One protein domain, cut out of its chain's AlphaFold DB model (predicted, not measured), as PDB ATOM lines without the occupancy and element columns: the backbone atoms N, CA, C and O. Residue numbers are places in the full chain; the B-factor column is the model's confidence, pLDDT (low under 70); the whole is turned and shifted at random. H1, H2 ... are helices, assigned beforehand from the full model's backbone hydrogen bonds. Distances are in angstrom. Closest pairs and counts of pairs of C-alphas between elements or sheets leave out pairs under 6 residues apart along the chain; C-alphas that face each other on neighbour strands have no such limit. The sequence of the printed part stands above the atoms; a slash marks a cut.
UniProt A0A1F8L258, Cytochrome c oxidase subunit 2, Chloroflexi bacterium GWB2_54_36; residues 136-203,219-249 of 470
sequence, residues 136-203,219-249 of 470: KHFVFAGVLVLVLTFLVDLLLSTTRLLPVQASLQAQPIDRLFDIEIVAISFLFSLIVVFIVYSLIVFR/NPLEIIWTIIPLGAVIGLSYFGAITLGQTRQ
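Overview. This is residues 136 to 203 and 219 to 249 of the 470 residues of the protein "Cytochrome c oxidase subunit 2" of Chloroflexi bacterium GWB2_54_36 (UniProt A0A1F8L258). Three long helices make a loose, splayed, flat assembly: H1 and H2 pair as a hairpin, and H3 packs on H2 near one end, then spreads away, residues 219 to 231 sticking out. The 99 printed residues hold helices H1, H2, H3 in that order and no named strand, all helix; radius of gyration of the C-alphas 17.1 A, spans 55 by 34 by 18 A.

Arrangement. H1, residues 136 to 158, and H2, residues 170 to 201, form a helical hairpin and touch, closest at the C-alphas of Thr 149 and Phe 186, 4.9 A. They run opposite ways at a steep tilt of 36 degrees, only just past shallow. H3, residues 219 to 247, touches residues 172 to 176 of H2 with its residues 239 to 247 alone, closest at the C-alphas of Pro 172 and Thr 243, 6.0 A. They run opposite ways at a shallow tilt of 20 degrees. H1 and H3 are apart. O i to N i+4 pairs are within hydrogen-bond range throughout H1 and H2, and 24 of 25 in H3.

Along the chain. From first to last C-alpha H1 measures 32.4 A, H2 45.3 A and H3 41.9 A. C-alpha 136 is at (232.134, 219.250, 183.458), C-alpha 247 at (227.221, 173.395, 195.679).

Size, cuts and confidence. The C-alphas farthest apart, Arg 203 and Gln 249, are 56.4 A apart. H1 to H2 is a long link; residues 204 to 218 are cut out, C-alphas 203 and 219 standing 26.1 A apart. No printed residue is under 70 in pLDDT.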
ATOM      1  N   LYS A 136     230.826 219.550 182.880       77.19
ATOM      2  CA  LYS A 136     232.134 219.250 183.458       77.19
ATOM      3  C   LYS A 136     232.076 218.749 184.910       77.19
ATOM      4  O   LYS A 136     232.864 217.876 185.233       77.19
ATOM      5  N   HIS A 137     231.180 219.240 185.771       80.19
ATOM      6  CA  HIS A 137     231.048 218.756 187.154       80.19
ATOM      7  C   HIS A 137     230.522 217.322 187.216       80.19
ATOM      8  O   HIS A 137     231.080 216.506 187.940       80.19
ATOM      9  N   PHE A 138     229.491 217.002 186.431       84.06
ATOM     10  CA  PHE A 138     228.942 215.645 186.366       84.06
ATOM     11  C   PHE A 138     229.895 214.679 185.663       84.06
ATOM     12  O   PHE A 138     230.054 213.550 186.114       84.06
ATOM     13  N   VAL A 139     230.592 215.135 184.618       88.81
ATOM     14  CA  VAL A 139     231.661 214.361 183.972       88.81
ATOM     15  C   VAL A 139     232.799 214.092 184.960       88.81
ATOM     16  O   VAL A 139     233.241 212.957 185.078       88.81
ATOM     17  N   PHE A 140     233.237 215.100 185.718       91.19
ATOM     18  CA  PHE A 140     234.283 214.940 186.728       91.19
ATOM     19  C   PHE A 140     233.857 214.001 187.862       91.19
ATOM     20  O   PHE A 140     234.618 213.109 188.221       91.19
ATOM     21  N   ALA A 141     232.634 214.145 188.382       93.12
ATOM     22  CA  ALA A 141     232.082 213.228 189.376       93.12
ATOM     23  C   ALA A 141     232.001 211.794 188.830       93.12
ATOM     24  O   ALA A 141     232.421 210.866 189.510       93.12
ATOM     25  N   GLY A 142     231.553 211.607 187.584       94.81
ATOM     26  CA  GLY A 142     231.535 210.300 186.927       94.81
ATOM     27  C   GLY A 142     232.929 209.677 186.803       94.81
ATOM     28  O   GLY A 142     233.113 208.513 187.146       94.81
ATOM     29  N   VAL A 143     233.935 210.458 186.393       96.25
ATOM     30  CA  VAL A 143     235.335 210.001 186.352       96.25
ATOM     31  C   VAL A 143     235.835 209.632 187.748       96.25
ATOM     32  O   VAL A 143     236.459 208.587 187.906       96.25
ATOM     33  N   LEU A 144     235.532 210.436 188.772       96.88
ATOM     34  CA  LEU A 144     235.893 210.120 190.155       96.88
ATOM     35  C   LEU A 144     235.236 208.831 190.651       96.88
ATOM     36  O   LEU A 144     235.904 208.059 191.328       96.88
ATOM     37  N   VAL A 145     233.970 208.576 190.302       98.19
ATOM     38  CA  VAL A 145     233.296 207.311 190.632       98.19
ATOM     39  C   VAL A 145     234.050 206.143 190.011       98.19
ATOM     40  O   VAL A 145     234.345 205.189 190.719       98.19
ATOM     41  N   LEU A 146     234.415 206.219 188.728       97.94
ATOM     42  CA  LEU A 146     235.154 205.145 188.057       97.94
ATOM     43  C   LEU A 146     236.542 204.923 188.671       97.94
ATOM     44  O   LEU A 146     236.920 203.784 188.933       97.94
ATOM     45  N   VAL A 147     237.282 206.002 188.943       98.12
ATOM     46  CA  VAL A 147     238.612 205.926 189.565       98.12
ATOM     47  C   VAL A 147     238.516 205.340 190.969       98.12
ATOM     48  O   VAL A 147     239.261 204.420 191.294       98.12
ATOM     49  N   LEU A 148     237.592 205.832 191.797       98.25
ATOM     50  CA  LEU A 148     237.413 205.323 193.153       98.25
ATOM     51  C   LEU A 148     236.938 203.866 193.141       98.25
ATOM     52  O   LEU A 148     237.451 203.077 193.924       98.25
ATOM     53  N   THR A 149     236.053 203.494 192.212       98.38
ATOM     54  CA  THR A 149     235.597 202.104 192.041       98.38
ATOM     55  C   THR A 149     236.782 201.190 191.778       98.38
ATOM     56  O   THR A 149     236.943 200.201 192.480       98.38
ATOM     57  N   PHE A 150     237.646 201.553 190.824       97.81
ATOM     58  CA  PHE A 150     238.851 200.785 190.518       97.81
ATOM     59  C   PHE A 150     239.802 200.691 191.719       97.81
ATOM     60  O   PHE A 150     240.337 199.624 191.993       97.81
ATOM     61  N   LEU A 151     240.012 201.787 192.456       97.62
ATOM     62  CA  LEU A 151     240.899 201.788 193.622       97.62
ATOM     63  C   LEU A 151     240.361 200.928 194.773       97.62
ATOM     64  O   LEU A 151     241.138 200.230 195.419       97.62
ATOM     65  N   VAL A 152     239.052 200.984 195.037       96.31
ATOM     66  CA  VAL A 152     238.400 200.175 196.075       96.31
ATOM     67  C   VAL A 152     238.411 198.701 195.681       96.31
ATOM     68  O   VAL A 152     238.805 197.870 196.492       96.31
ATOM     69  N   ASP A 153     238.068 198.381 194.435       95.56
ATOM     70  CA  ASP A 153     238.106 197.012 193.914       95.56
ATOM     71  C   ASP A 153     239.529 196.428 193.952       95.56
ATOM     72  O   ASP A 153     239.747 195.322 194.449       95.56
ATOM     73  N   LEU A 154     240.536 197.210 193.543       95.06
ATOM     74  CA  LEU A 154     241.946 196.831 193.647       95.06
ATOM     75  C   LEU A 154     242.367 196.597 195.106       95.06
ATOM     76  O   LEU A 154     243.077 195.637 195.399       95.06
ATOM     77  N   LEU A 155     241.940 197.450 196.038       94.25
ATOM     78  CA  LEU A 155     242.226 197.275 197.464       94.25
ATOM     79  C   LEU A 155     241.597 195.979 198.001       94.25
ATOM     80  O   LEU A 155     242.273 195.179 198.646       94.25
ATOM     81  N   LEU A 156     240.317 195.743 197.718       91.69
ATOM     82  CA  LEU A 156     239.595 194.572 198.216       91.69
ATOM     83  C   LEU A 156     240.128 193.272 197.601       91.69
ATOM     84  O   LEU A 156     240.403 192.322 198.332       91.69
ATOM     85  N   SER A 157     240.391 193.244 196.295       88.44
ATOM     86  CA  SER A 157     240.964 192.070 195.619       88.44
ATOM     87  C   SER A 157     242.393 191.744 196.080       88.44
ATOM     88  O   SER A 157     242.770 190.574 196.173       88.44
ATOM     89  N   THR A 158     243.201 192.749 196.436       89.38
ATOM     90  CA  THR A 158     244.590 192.529 196.890       89.38
ATOM     91  C   THR A 158     244.711 192.139 198.360       89.38
ATOM     92  O   THR A 158     245.685 191.483 198.731       89.38
ATOM     93  N   THR A 159     243.727 192.483 199.197       87.88
ATOM     94  CA  THR A 159     243.731 192.154 200.638       87.88
ATOM     95  C   THR A 159     243.528 190.670 200.948       87.88
ATOM     96  O   THR A 159     243.762 190.269 202.086       87.88
ATOM     97  N   ARG A 160     243.158 189.844 199.953       78.88
ATOM     98  CA  ARG A 160     242.957 188.386 200.088       78.88
ATOM     99  C   ARG A 160     242.094 188.028 201.306       78.88
ATOM    100  O   ARG A 160     242.499 187.248 202.161       78.88
ATOM    101  N   LEU A 161     240.903 188.626 201.384       84.06
ATOM    102  CA  LEU A 161     239.978 188.457 202.513       84.06
ATOM    103  C   LEU A 161     239.540 187.002 202.735       84.06
ATOM    104  O   LEU A 161     239.191 186.630 203.853       84.06
ATOM    105  N   LEU A 162     239.547 186.191 201.677       91.06
ATOM    106  CA  LEU A 162     239.172 184.786 201.733       91.06
ATOM    107  C   LEU A 162     240.424 183.898 201.810       91.06
ATOM    108  O   LEU A 162     241.416 184.179 201.129       91.06
ATOM    109  N   PRO A 163     240.396 182.809 202.604       94.06
ATOM    110  CA  PRO A 163     241.493 181.853 202.632       94.06
ATOM    111  C   PRO A 163     241.569 181.101 201.297       94.06
ATOM    112  O   PRO A 163     240.699 181.249 200.435       94.06
ATOM    113  N   VAL A 164     242.604 180.279 201.112       95.88
ATOM    114  CA  VAL A 164     242.784 179.517 199.867       95.88
ATOM    115  C   VAL A 164     241.510 178.745 199.499       95.88
ATOM    116  O   VAL A 164     240.807 178.214 200.358       95.88
ATOM    117  N   GLN A 165     241.188 178.737 198.212       97.25
ATOM    118  CA  GLN A 165     240.084 177.964 197.663       97.25
ATOM    119  C   GLN A 165     240.503 176.492 197.581       97.25
ATOM    120  O   GLN A 165     241.435 176.170 196.844       97.25
ATOM    121  N   ALA A 166     239.846 175.612 198.341       98.19
ATOM    122  CA  ALA A 166     240.259 174.208 198.470       98.19
ATOM    123  C   ALA A 166     239.133 173.186 198.234       98.19
ATOM    124  O   ALA A 166     239.299 172.015 198.572       98.19
ATOM    125  N   SER A 167     237.995 173.595 197.668       98.31
ATOM    126  CA  SER A 167     236.917 172.676 197.280       98.31
ATOM    127  C   SER A 167     236.254 173.066 195.958       98.31
ATOM    128  O   SER A 167     236.272 174.233 195.553       98.31
ATOM    129  N   LEU A 168     235.582 172.106 195.314       97.44
ATOM    130  CA  LEU A 168     234.735 172.388 194.149       97.44
ATOM    131  C   LEU A 168     233.581 173.334 194.498       97.44
ATOM    132  O   LEU A 168     233.209 174.172 193.682       97.44
ATOM    133  N   GLN A 169     233.031 173.239 195.712       97.50
ATOM    134  CA  GLN A 169     231.965 174.127 196.184       97.50
ATOM    135  C   GLN A 169     232.455 175.573 196.357       97.50
ATOM    136  O   GLN A 169     231.681 176.506 196.147       97.50
ATOM    137  N   ALA A 170     233.733 175.773 196.689       97.62
ATOM    138  CA  ALA A 170     234.317 177.096 196.867       97.62
ATOM    139  C   ALA A 170     234.441 177.882 195.551       97.62
ATOM    140  O   ALA A 170     234.274 179.097 195.553       97.62
ATOM    141  N   GLN A 171     234.647 177.211 194.414       95.88
ATOM    142  CA  GLN A 171     234.799 177.854 193.101       95.88
ATOM    143  C   GLN A 171     233.622 178.746 192.664       95.88
ATOM    144  O   GLN A 171     233.852 179.887 192.253       95.88
ATOM    145  N   PRO A 172     232.361 178.270 192.640       96.12
ATOM    146  CA  PRO A 172     231.234 179.124 192.275       96.12
ATOM    147  C   PRO A 172     230.918 180.168 193.352       96.12
ATOM    148  O   PRO A 172     230.480 181.260 193.000       96.12
ATOM    149  N   ILE A 173     231.179 179.873 194.631       96.19
ATOM    150  CA  ILE A 173     230.991 180.833 195.724       96.19
ATOM    151  C   ILE A 173     231.963 182.007 195.572       96.19
ATOM    152  O   ILE A 173     231.520 183.151 195.557       96.19
ATOM    153  N   ASP A 174     233.257 181.744 195.382       95.38
ATOM    154  CA  ASP A 174     234.266 182.796 195.216       95.38
ATOM    155  C   ASP A 174     233.962 183.669 193.986       95.38
ATOM    156  O   ASP A 174     234.043 184.889 194.068       95.38
ATOM    157  N   ARG A 175     233.479 183.078 192.881       93.44
ATOM    158  CA  ARG A 175     233.027 183.849 191.707       93.44
ATOM    159  C   ARG A 175     231.854 184.788 192.009       93.44
ATOM    160  O   ARG A 175     231.802 185.877 191.442       93.44
ATOM    161  N   LEU A 176     230.902 184.380 192.853       93.31
ATOM    162  CA  LEU A 176     229.827 185.276 193.295       93.31
ATOM    163  C   LEU A 176     230.376 186.403 194.168       93.31
ATOM    164  O   LEU A 176     230.013 187.554 193.946       93.31
ATOM    165  N   PHE A 177     231.279 186.086 195.099       92.88
ATOM    166  CA  PHE A 177     231.958 187.092 195.913       92.88
ATOM    167  C   PHE A 177     232.706 188.110 195.046       92.88
ATOM    168  O   PHE A 177     232.563 189.305 195.278       92.88
ATOM    169  N   ASP A 178     233.433 187.676 194.015       92.00
ATOM    170  CA  ASP A 178     234.138 188.581 193.100       92.00
ATOM    171  C   ASP A 178     233.165 189.542 192.388       92.00
ATOM    172  O   ASP A 178     233.408 190.749 192.313       92.00
ATOM    173  N   ILE A 179     232.020 189.034 191.914       92.19
ATOM    174  CA  ILE A 179     230.964 189.859 191.300       92.19
ATOM    175  C   ILE A 179     230.399 190.866 192.313       92.19
ATOM    176  O   ILE A 179     230.198 192.039 191.979       92.19
ATOM    177  N   GLU A 180     230.141 190.427 193.545       91.88
ATOM    178  CA  GLU A 180     229.623 191.279 194.614       91.88
ATOM    179  C   GLU A 180     230.625 192.359 195.030       91.88
ATOM    180  O   GLU A 180     230.227 193.507 195.221       91.88
ATOM    181  N   ILE A 181     231.920 192.041 195.106       93.12
ATOM    182  CA  ILE A 181     232.980 193.005 195.425       93.12
ATOM    183  C   ILE A 181     233.043 194.111 194.371       93.12
ATOM    184  O   ILE A 181     233.068 195.289 194.740       93.12
ATOM    185  N   VAL A 182     232.969 193.776 193.081       93.69
ATOM    186  CA  VAL A 182     232.920 194.781 192.005       93.69
ATOM    187  C   VAL A 182     231.665 195.652 192.137       93.69
ATOM    188  O   VAL A 182     231.740 196.885 192.077       93.69
ATOM    189  N   ALA A 183     230.500 195.032 192.353       93.62
ATOM    190  CA  ALA A 183     229.231 195.744 192.481       93.62
ATOM    191  C   ALA A 183     229.214 196.691 193.695       93.62
ATOM    192  O   ALA A 183     228.830 197.856 193.570       93.62
ATOM    193  N   ILE A 184     229.671 196.225 194.858       94.19
ATOM    194  CA  ILE A 184     229.757 197.016 196.089       94.19
ATOM    195  C   ILE A 184     230.791 198.132 195.939       94.19
ATOM    196  O   ILE A 184     230.507 199.258 196.340       94.19
ATOM    197  N   SER A 185     231.941 197.873 195.311       96.50
ATOM    198  CA  SER A 185     232.957 198.900 195.035       96.50
ATOM    199  C   SER A 185     232.382 200.038 194.193       96.50
ATOM    200  O   SER A 185     232.611 201.215 194.495       96.50
ATOM    201  N   PHE A 186     231.574 199.705 193.182       96.88
ATOM    202  CA  PHE A 186     230.871 200.692 192.368       96.88
ATOM    203  C   PHE A 186     229.824 201.470 193.171       96.88
ATOM    204  O   PHE A 186     229.834 202.701 193.157       96.88
ATOM    205  N   LEU A 187     228.936 200.781 193.895       96.00
ATOM    206  CA  LEU A 187     227.865 201.422 194.668       96.00
ATOM    207  C   LEU A 187     228.416 202.310 195.788       96.00
ATOM    208  O   LEU A 187     227.953 203.438 195.968       96.00
ATOM    209  N   PHE A 188     229.437 201.836 196.503       97.69
ATOM    210  CA  PHE A 188     230.151 202.613 197.508       97.69
ATOM    211  C   PHE A 188     230.735 203.884 196.891       97.69
ATOM    212  O   PHE A 188     230.500 204.981 197.396       97.69
ATOM    213  N   SER A 189     231.432 203.757 195.760       98.12
ATOM    214  CA  SER A 189     232.044 204.897 195.074       98.12
ATOM    215  C   SER A 189     231.006 205.892 194.570       98.12
ATOM    216  O   SER A 189     231.179 207.096 194.746       98.12
ATOM    217  N   LEU A 190     229.906 205.398 193.999       96.44
ATOM    218  CA  LEU A 190     228.777 206.211 193.567       96.44
ATOM    219  C   LEU A 190     228.253 207.055 194.735       96.44
ATOM    220  O   LEU A 190     228.185 208.278 194.636       96.44
ATOM    221  N   ILE A 191     227.944 206.427 195.868       96.75
ATOM    222  CA  ILE A 191     227.386 207.120 197.034       96.75
ATOM    223  C   ILE A 191     228.403 208.105 197.624       96.75
ATOM    224  O   ILE A 191     228.090 209.281 197.811       96.75
ATOM    225  N   VAL A 192     229.634 207.661 197.886       98.12
ATOM    226  CA  VAL A 192     230.657 208.473 198.558       98.12
ATOM    227  C   VAL A 192     231.069 209.674 197.715       98.12
ATOM    228  O   VAL A 192     231.139 210.785 198.244       98.12
ATOM    229  N   VAL A 193     231.289 209.501 196.407       97.69
ATOM    230  CA  VAL A 193     231.652 210.622 195.529       97.69
ATOM    231  C   VAL A 193     230.538 211.659 195.499       97.69
ATOM    232  O   VAL A 193     230.835 212.845 195.621       97.69
ATOM    233  N   PHE A 194     229.269 211.254 195.393       95.75
ATOM    234  CA  PHE A 194     228.161 212.211 195.369       95.75
ATOM    235  C   PHE A 194     227.898 212.873 196.731       95.75
ATOM    236  O   PHE A 194     227.542 214.055 196.763       95.75
ATOM    237  N   ILE A 195     228.146 212.184 197.851       96.81
ATOM    238  CA  ILE A 195     228.128 212.800 199.189       96.81
ATOM    239  C   ILE A 195     229.226 213.865 199.291       96.81
ATOM    240  O   ILE A 195     228.937 215.020 199.605       96.81
ATOM    241  N   VAL A 196     230.475 213.517 198.971       96.25
ATOM    242  CA  VAL A 196     231.615 214.448 199.035       96.25
ATOM    243  C   VAL A 196     231.426 215.615 198.065       96.25
ATOM    244  O   VAL A 196     231.631 216.771 198.436       96.25
ATOM    245  N   TYR A 197     230.961 215.337 196.846       93.44
ATOM    246  CA  TYR A 197     230.584 216.352 195.867       93.44
ATOM    247  C   TYR A 197     229.566 217.328 196.455       93.44
ATOM    248  O   TYR A 197     229.754 218.540 196.361       93.44
ATOM    249  N   SER A 198     228.524 216.817 197.115       91.62
ATOM    250  CA  SER A 198     227.476 217.657 197.693       91.62
ATOM    251  C   SER A 198     228.004 218.544 198.818       91.62
ATOM    252  O   SER A 198     227.709 219.739 198.846       91.62
ATOM    253  N   LEU A 199     228.856 217.997 199.691       93.31
ATOM    254  CA  LEU A 199     229.495 218.735 200.784       93.31
ATOM    255  C   LEU A 199     230.428 219.853 200.302       93.31
ATOM    256  O   LEU A 199     230.604 220.841 201.011       93.31
ATOM    257  N   ILE A 200     231.038 219.712 199.122       91.00
ATOM    258  CA  ILE A 200     231.962 220.707 198.561       91.00
ATOM    259  C   ILE A 200     231.214 221.739 197.710       91.00
ATOM    260  O   ILE A 200     231.437 222.943 197.851       91.00
ATOM    261  N   VAL A 201     230.340 221.277 196.812       86.88
ATOM    262  CA  VAL A 201     229.698 222.114 195.788       86.88
ATOM    263  C   VAL A 201     228.503 222.880 196.341       86.88
ATOM    264  O   VAL A 201     228.352 224.061 196.025       86.88
ATOM    265  N   PHE A 202     227.689 222.253 197.193       86.25
ATOM    266  CA  PHE A 202     226.499 222.876 197.785       86.25
ATOM    267  C   PHE A 202     226.767 223.487 199.167       86.25
ATOM    268  O   PHE A 202     225.838 223.854 199.884       86.25
ATOM    269  N   ARG A 203     228.040 223.644 199.550       89.81
ATOM    270  CA  ARG A 203     228.421 224.324 200.790       89.81
ATOM    271  C   ARG A 203     228.030 225.801 200.742       89.81
ATOM    272  O   ARG A 203     228.485 226.529 199.857       89.81
ATOM    273  N   ASN A 219     209.958 212.031 189.497       93.19
ATOM    274  CA  ASN A 219     209.379 210.729 189.156       93.19
ATOM    275  C   ASN A 219     210.279 209.897 188.215       93.19
ATOM    276  O   ASN A 219     210.411 208.696 188.447       93.19
ATOM    277  N   PRO A 220     210.942 210.470 187.184       93.62
ATOM    278  CA  PRO A 220     211.857 209.695 186.345       93.62
ATOM    279  C   PRO A 220     213.049 209.130 187.124       93.62
ATOM    280  O   PRO A 220     213.401 207.968 186.941       93.62
ATOM    281  N   LEU A 221     213.653 209.927 188.012       91.19
ATOM    282  CA  LEU A 221     214.774 209.482 188.841       91.19
ATOM    283  C   LEU A 221     214.322 208.407 189.837       91.19
ATOM    284  O   LEU A 221     215.014 207.406 190.009       91.19
ATOM    285  N   GLU A 222     213.132 208.588 190.409       95.31
ATOM    286  CA  GLU A 222     212.501 207.638 191.320       95.31
ATOM    287  C   GLU A 222     212.257 206.273 190.673       95.31
ATOM    288  O   GLU A 222     212.542 205.233 191.265       95.31
ATOM    289  N   ILE A 223     211.786 206.257 189.428       96.81
ATOM    290  CA  ILE A 223     211.604 205.019 188.666       96.81
ATOM    291  C   ILE A 223     212.962 204.363 188.386       96.81
ATOM    292  O   ILE A 223     213.127 203.168 188.631       96.81
ATOM    293  N   ILE A 224     213.948 205.133 187.916       95.75
ATOM    294  CA  ILE A 224     215.276 204.614 187.549       95.75
ATOM    295  C   ILE A 224     215.968 203.967 188.752       95.75
ATOM    296  O   ILE A 224     216.401 202.816 188.657       95.75
ATOM    297  N   TRP A 225     216.038 204.658 189.895       95.00
ATOM    298  CA  TRP A 225     216.704 204.125 191.087       95.00
ATOM    299  C   TRP A 225     215.926 203.005 191.776       95.00
ATOM    300  O   TRP A 225     216.433 202.416 192.719       95.00
ATOM    301  N   THR A 226     214.687 202.730 191.361       96.81
ATOM    302  CA  THR A 226     213.885 201.630 191.913       96.81
ATOM    303  C   THR A 226     214.038 200.396 191.036       96.81
ATOM    304  O   THR A 226     214.332 199.308 191.525       96.81
ATOM    305  N   ILE A 227     213.895 200.570 189.721       98.00
ATOM    306  CA  ILE A 227     213.954 199.472 188.756       98.00
ATOM    307  C   ILE A 227     215.372 198.911 188.623       98.00
ATOM    308  O   ILE A 227     215.520 197.692 188.551       98.00
ATOM    309  N   ILE A 228     216.413 199.753 188.626       95.38
ATOM    310  CA  ILE A 228     217.797 199.274 188.484       95.38
ATOM    311  C   ILE A 228     218.207 198.368 189.661       95.38
ATOM    312  O   ILE A 228     218.612 197.234 189.397       95.38
ATOM    313  N   PRO A 229     218.072 198.774 190.944       95.25
ATOM    314  CA  PRO A 229     218.399 197.892 192.063       95.25
ATOM    315  C   PRO A 229     217.512 196.653 192.123       95.25
ATOM    316  O   PRO A 229     218.018 195.569 192.396       95.25
ATOM    317  N   LEU A 230     216.214 196.777 191.815       97.50
ATOM    318  CA  LEU A 230     215.319 195.621 191.755       97.50
ATOM    319  C   LEU A 230     215.808 194.589 190.730       97.50
ATOM    320  O   LEU A 230     215.918 193.407 191.050       97.50
ATOM    321  N   GLY A 231     216.148 195.030 189.517       96.69
ATOM    322  CA  GLY A 231     216.700 194.161 188.479       96.69
ATOM    323  C   GLY A 231     218.029 193.524 188.889       96.69
ATOM    324  O   GLY A 231     218.219 192.328 188.677       96.69
ATOM    325  N   ALA A 232     218.919 194.290 189.530       93.38
ATOM    326  CA  ALA A 232     220.195 193.783 190.030       93.38
ATOM    327  C   ALA A 232     220.004 192.690 191.095       93.38
ATOM    328  O   ALA A 232     220.613 191.628 190.992       93.38
ATOM    329  N   VAL A 233     219.113 192.905 192.069       95.44
ATOM    330  CA  VAL A 233     218.806 191.918 193.118       95.44
ATOM    331  C   VAL A 233     218.177 190.655 192.527       95.44
ATOM    332  O   VAL A 233     218.559 189.553 192.912       95.44
ATOM    333  N   ILE A 234     217.257 190.784 191.564       97.56
ATOM    334  CA  ILE A 234     216.671 189.625 190.870       97.56
ATOM    335  C   ILE A 234     217.753 188.844 190.109       97.56
ATOM    336  O   ILE A 234     217.796 187.617 190.197       97.56
ATOM    337  N   GLY A 235     218.646 189.539 189.399       94.75
ATOM    338  CA  GLY A 235     219.755 188.918 188.674       94.75
ATOM    339  C   GLY A 235     220.725 188.177 189.597       94.75
ATOM    340  O   GLY A 235     221.011 187.004 189.369       94.75
ATOM    341  N   LEU A 236     221.181 188.823 190.674       93.50
ATOM    342  CA  LEU A 236     222.059 188.202 191.673       93.50
ATOM    343  C   LEU A 236     221.385 187.009 192.359       93.50
ATOM    344  O   LEU A 236     222.008 185.965 192.514       93.50
ATOM    345  N   SER A 237     220.095 187.118 192.688       95.62
ATOM    346  CA  SER A 237     219.311 186.012 193.252       95.62
ATOM    347  C   SER A 237     219.247 184.806 192.306       95.62
ATOM    348  O   SER A 237     219.428 183.666 192.736       95.62
ATOM    349  N   TYR A 238     219.080 185.040 191.001       96.19
ATOM    350  CA  TYR A 238     219.110 183.980 189.993       96.19
ATOM    351  C   TYR A 238     220.473 183.267 189.933       96.19
ATOM    352  O   TYR A 238     220.527 182.035 189.977       96.19
ATOM    353  N   PHE A 239     221.582 184.015 189.906       94.69
ATOM    354  CA  PHE A 239     222.927 183.424 189.951       94.69
ATOM    355  C   PHE A 239     223.212 182.704 191.278       94.69
ATOM    356  O   PHE A 239     223.833 181.636 191.282       94.69
ATOM    357  N   GLY A 240     222.711 183.243 192.391       96.31
ATOM    358  CA  GLY A 240     222.763 182.620 193.710       96.31
ATOM    359  C   GLY A 240     222.037 181.276 193.745       96.31
ATOM    360  O   GLY A 240     222.588 180.294 194.237       96.31
ATOM    361  N   ALA A 241     220.846 181.187 193.148       96.62
ATOM    362  CA  ALA A 241     220.086 179.942 193.058       96.62
ATOM    363  C   ALA A 241     220.813 178.866 192.229       96.62
ATOM    364  O   ALA A 241     220.854 177.703 192.632       96.62
ATOM    365  N   ILE A 242     221.437 179.246 191.106       96.00
ATOM    366  CA  ILE A 242     222.265 178.327 190.303       96.00
ATOM    367  C   ILE A 242     223.463 177.834 191.120       96.00
ATOM    368  O   ILE A 242     223.726 176.632 191.167       96.00
ATOM    369  N   THR A 243     224.165 178.748 191.789       96.06
ATOM    370  CA  THR A 243     225.330 178.423 192.624       96.06
ATOM    371  C   THR A 243     224.950 177.501 193.779       96.06
ATOM    372  O   THR A 243     225.651 176.531 194.048       96.06
ATOM    373  N   LEU A 244     223.797 177.727 194.414       95.75
ATOM    374  CA  LEU A 244     223.263 176.834 195.442       95.75
ATOM    375  C   LEU A 244     222.977 175.426 194.897       95.75
ATOM    376  O   LEU A 244     223.199 174.439 195.594       95.75
ATOM    377  N   GLY A 245     222.500 175.318 193.655       96.00
ATOM    378  CA  GLY A 245     222.333 174.033 192.977       96.00
ATOM    379  C   GLY A 245     223.666 173.318 192.740       96.00
ATOM    380  O   GLY A 245     223.785 172.132 193.037       96.00
ATOM    381  N   GLN A 246     224.683 174.048 192.270       94.69
ATOM    382  CA  GLN A 246     226.028 173.512 192.023       94.69
ATOM    383  C   GLN A 246     226.697 173.018 193.310       94.69
ATOM    384  O   GLN A 246     227.269 171.932 193.332       94.69
ATOM    385  N   THR A 247     226.586 173.772 194.406       95.38
ATOM    386  CA  THR A 247     227.221 173.395 195.679       95.38
ATOM    387  C   THR A 247     226.569 172.183 196.342       95.38
ATOM    388  O   THR A 247     227.208 171.502 197.140       95.38
ATOM    389  N   ARG A 248     225.313 171.883 195.993       94.94
ATOM    390  CA  ARG A 248     224.541 170.742 196.509       94.94
ATOM    391  C   ARG A 248     224.560 169.516 195.599       94.94
ATOM    392  O   ARG A 248     223.898 168.529 195.919       94.94
ATOM    393  N   GLN A 249     225.273 169.567 194.477       94.69
ATOM    394  CA  GLN A 249     225.304 168.468 193.520       94.69
ATOM    395  C   GLN A 249     225.863 167.194 194.169       94.69
ATOM    396  O   GLN A 249     226.944 167.199 194.759       94.69
TER     397      GLN A 249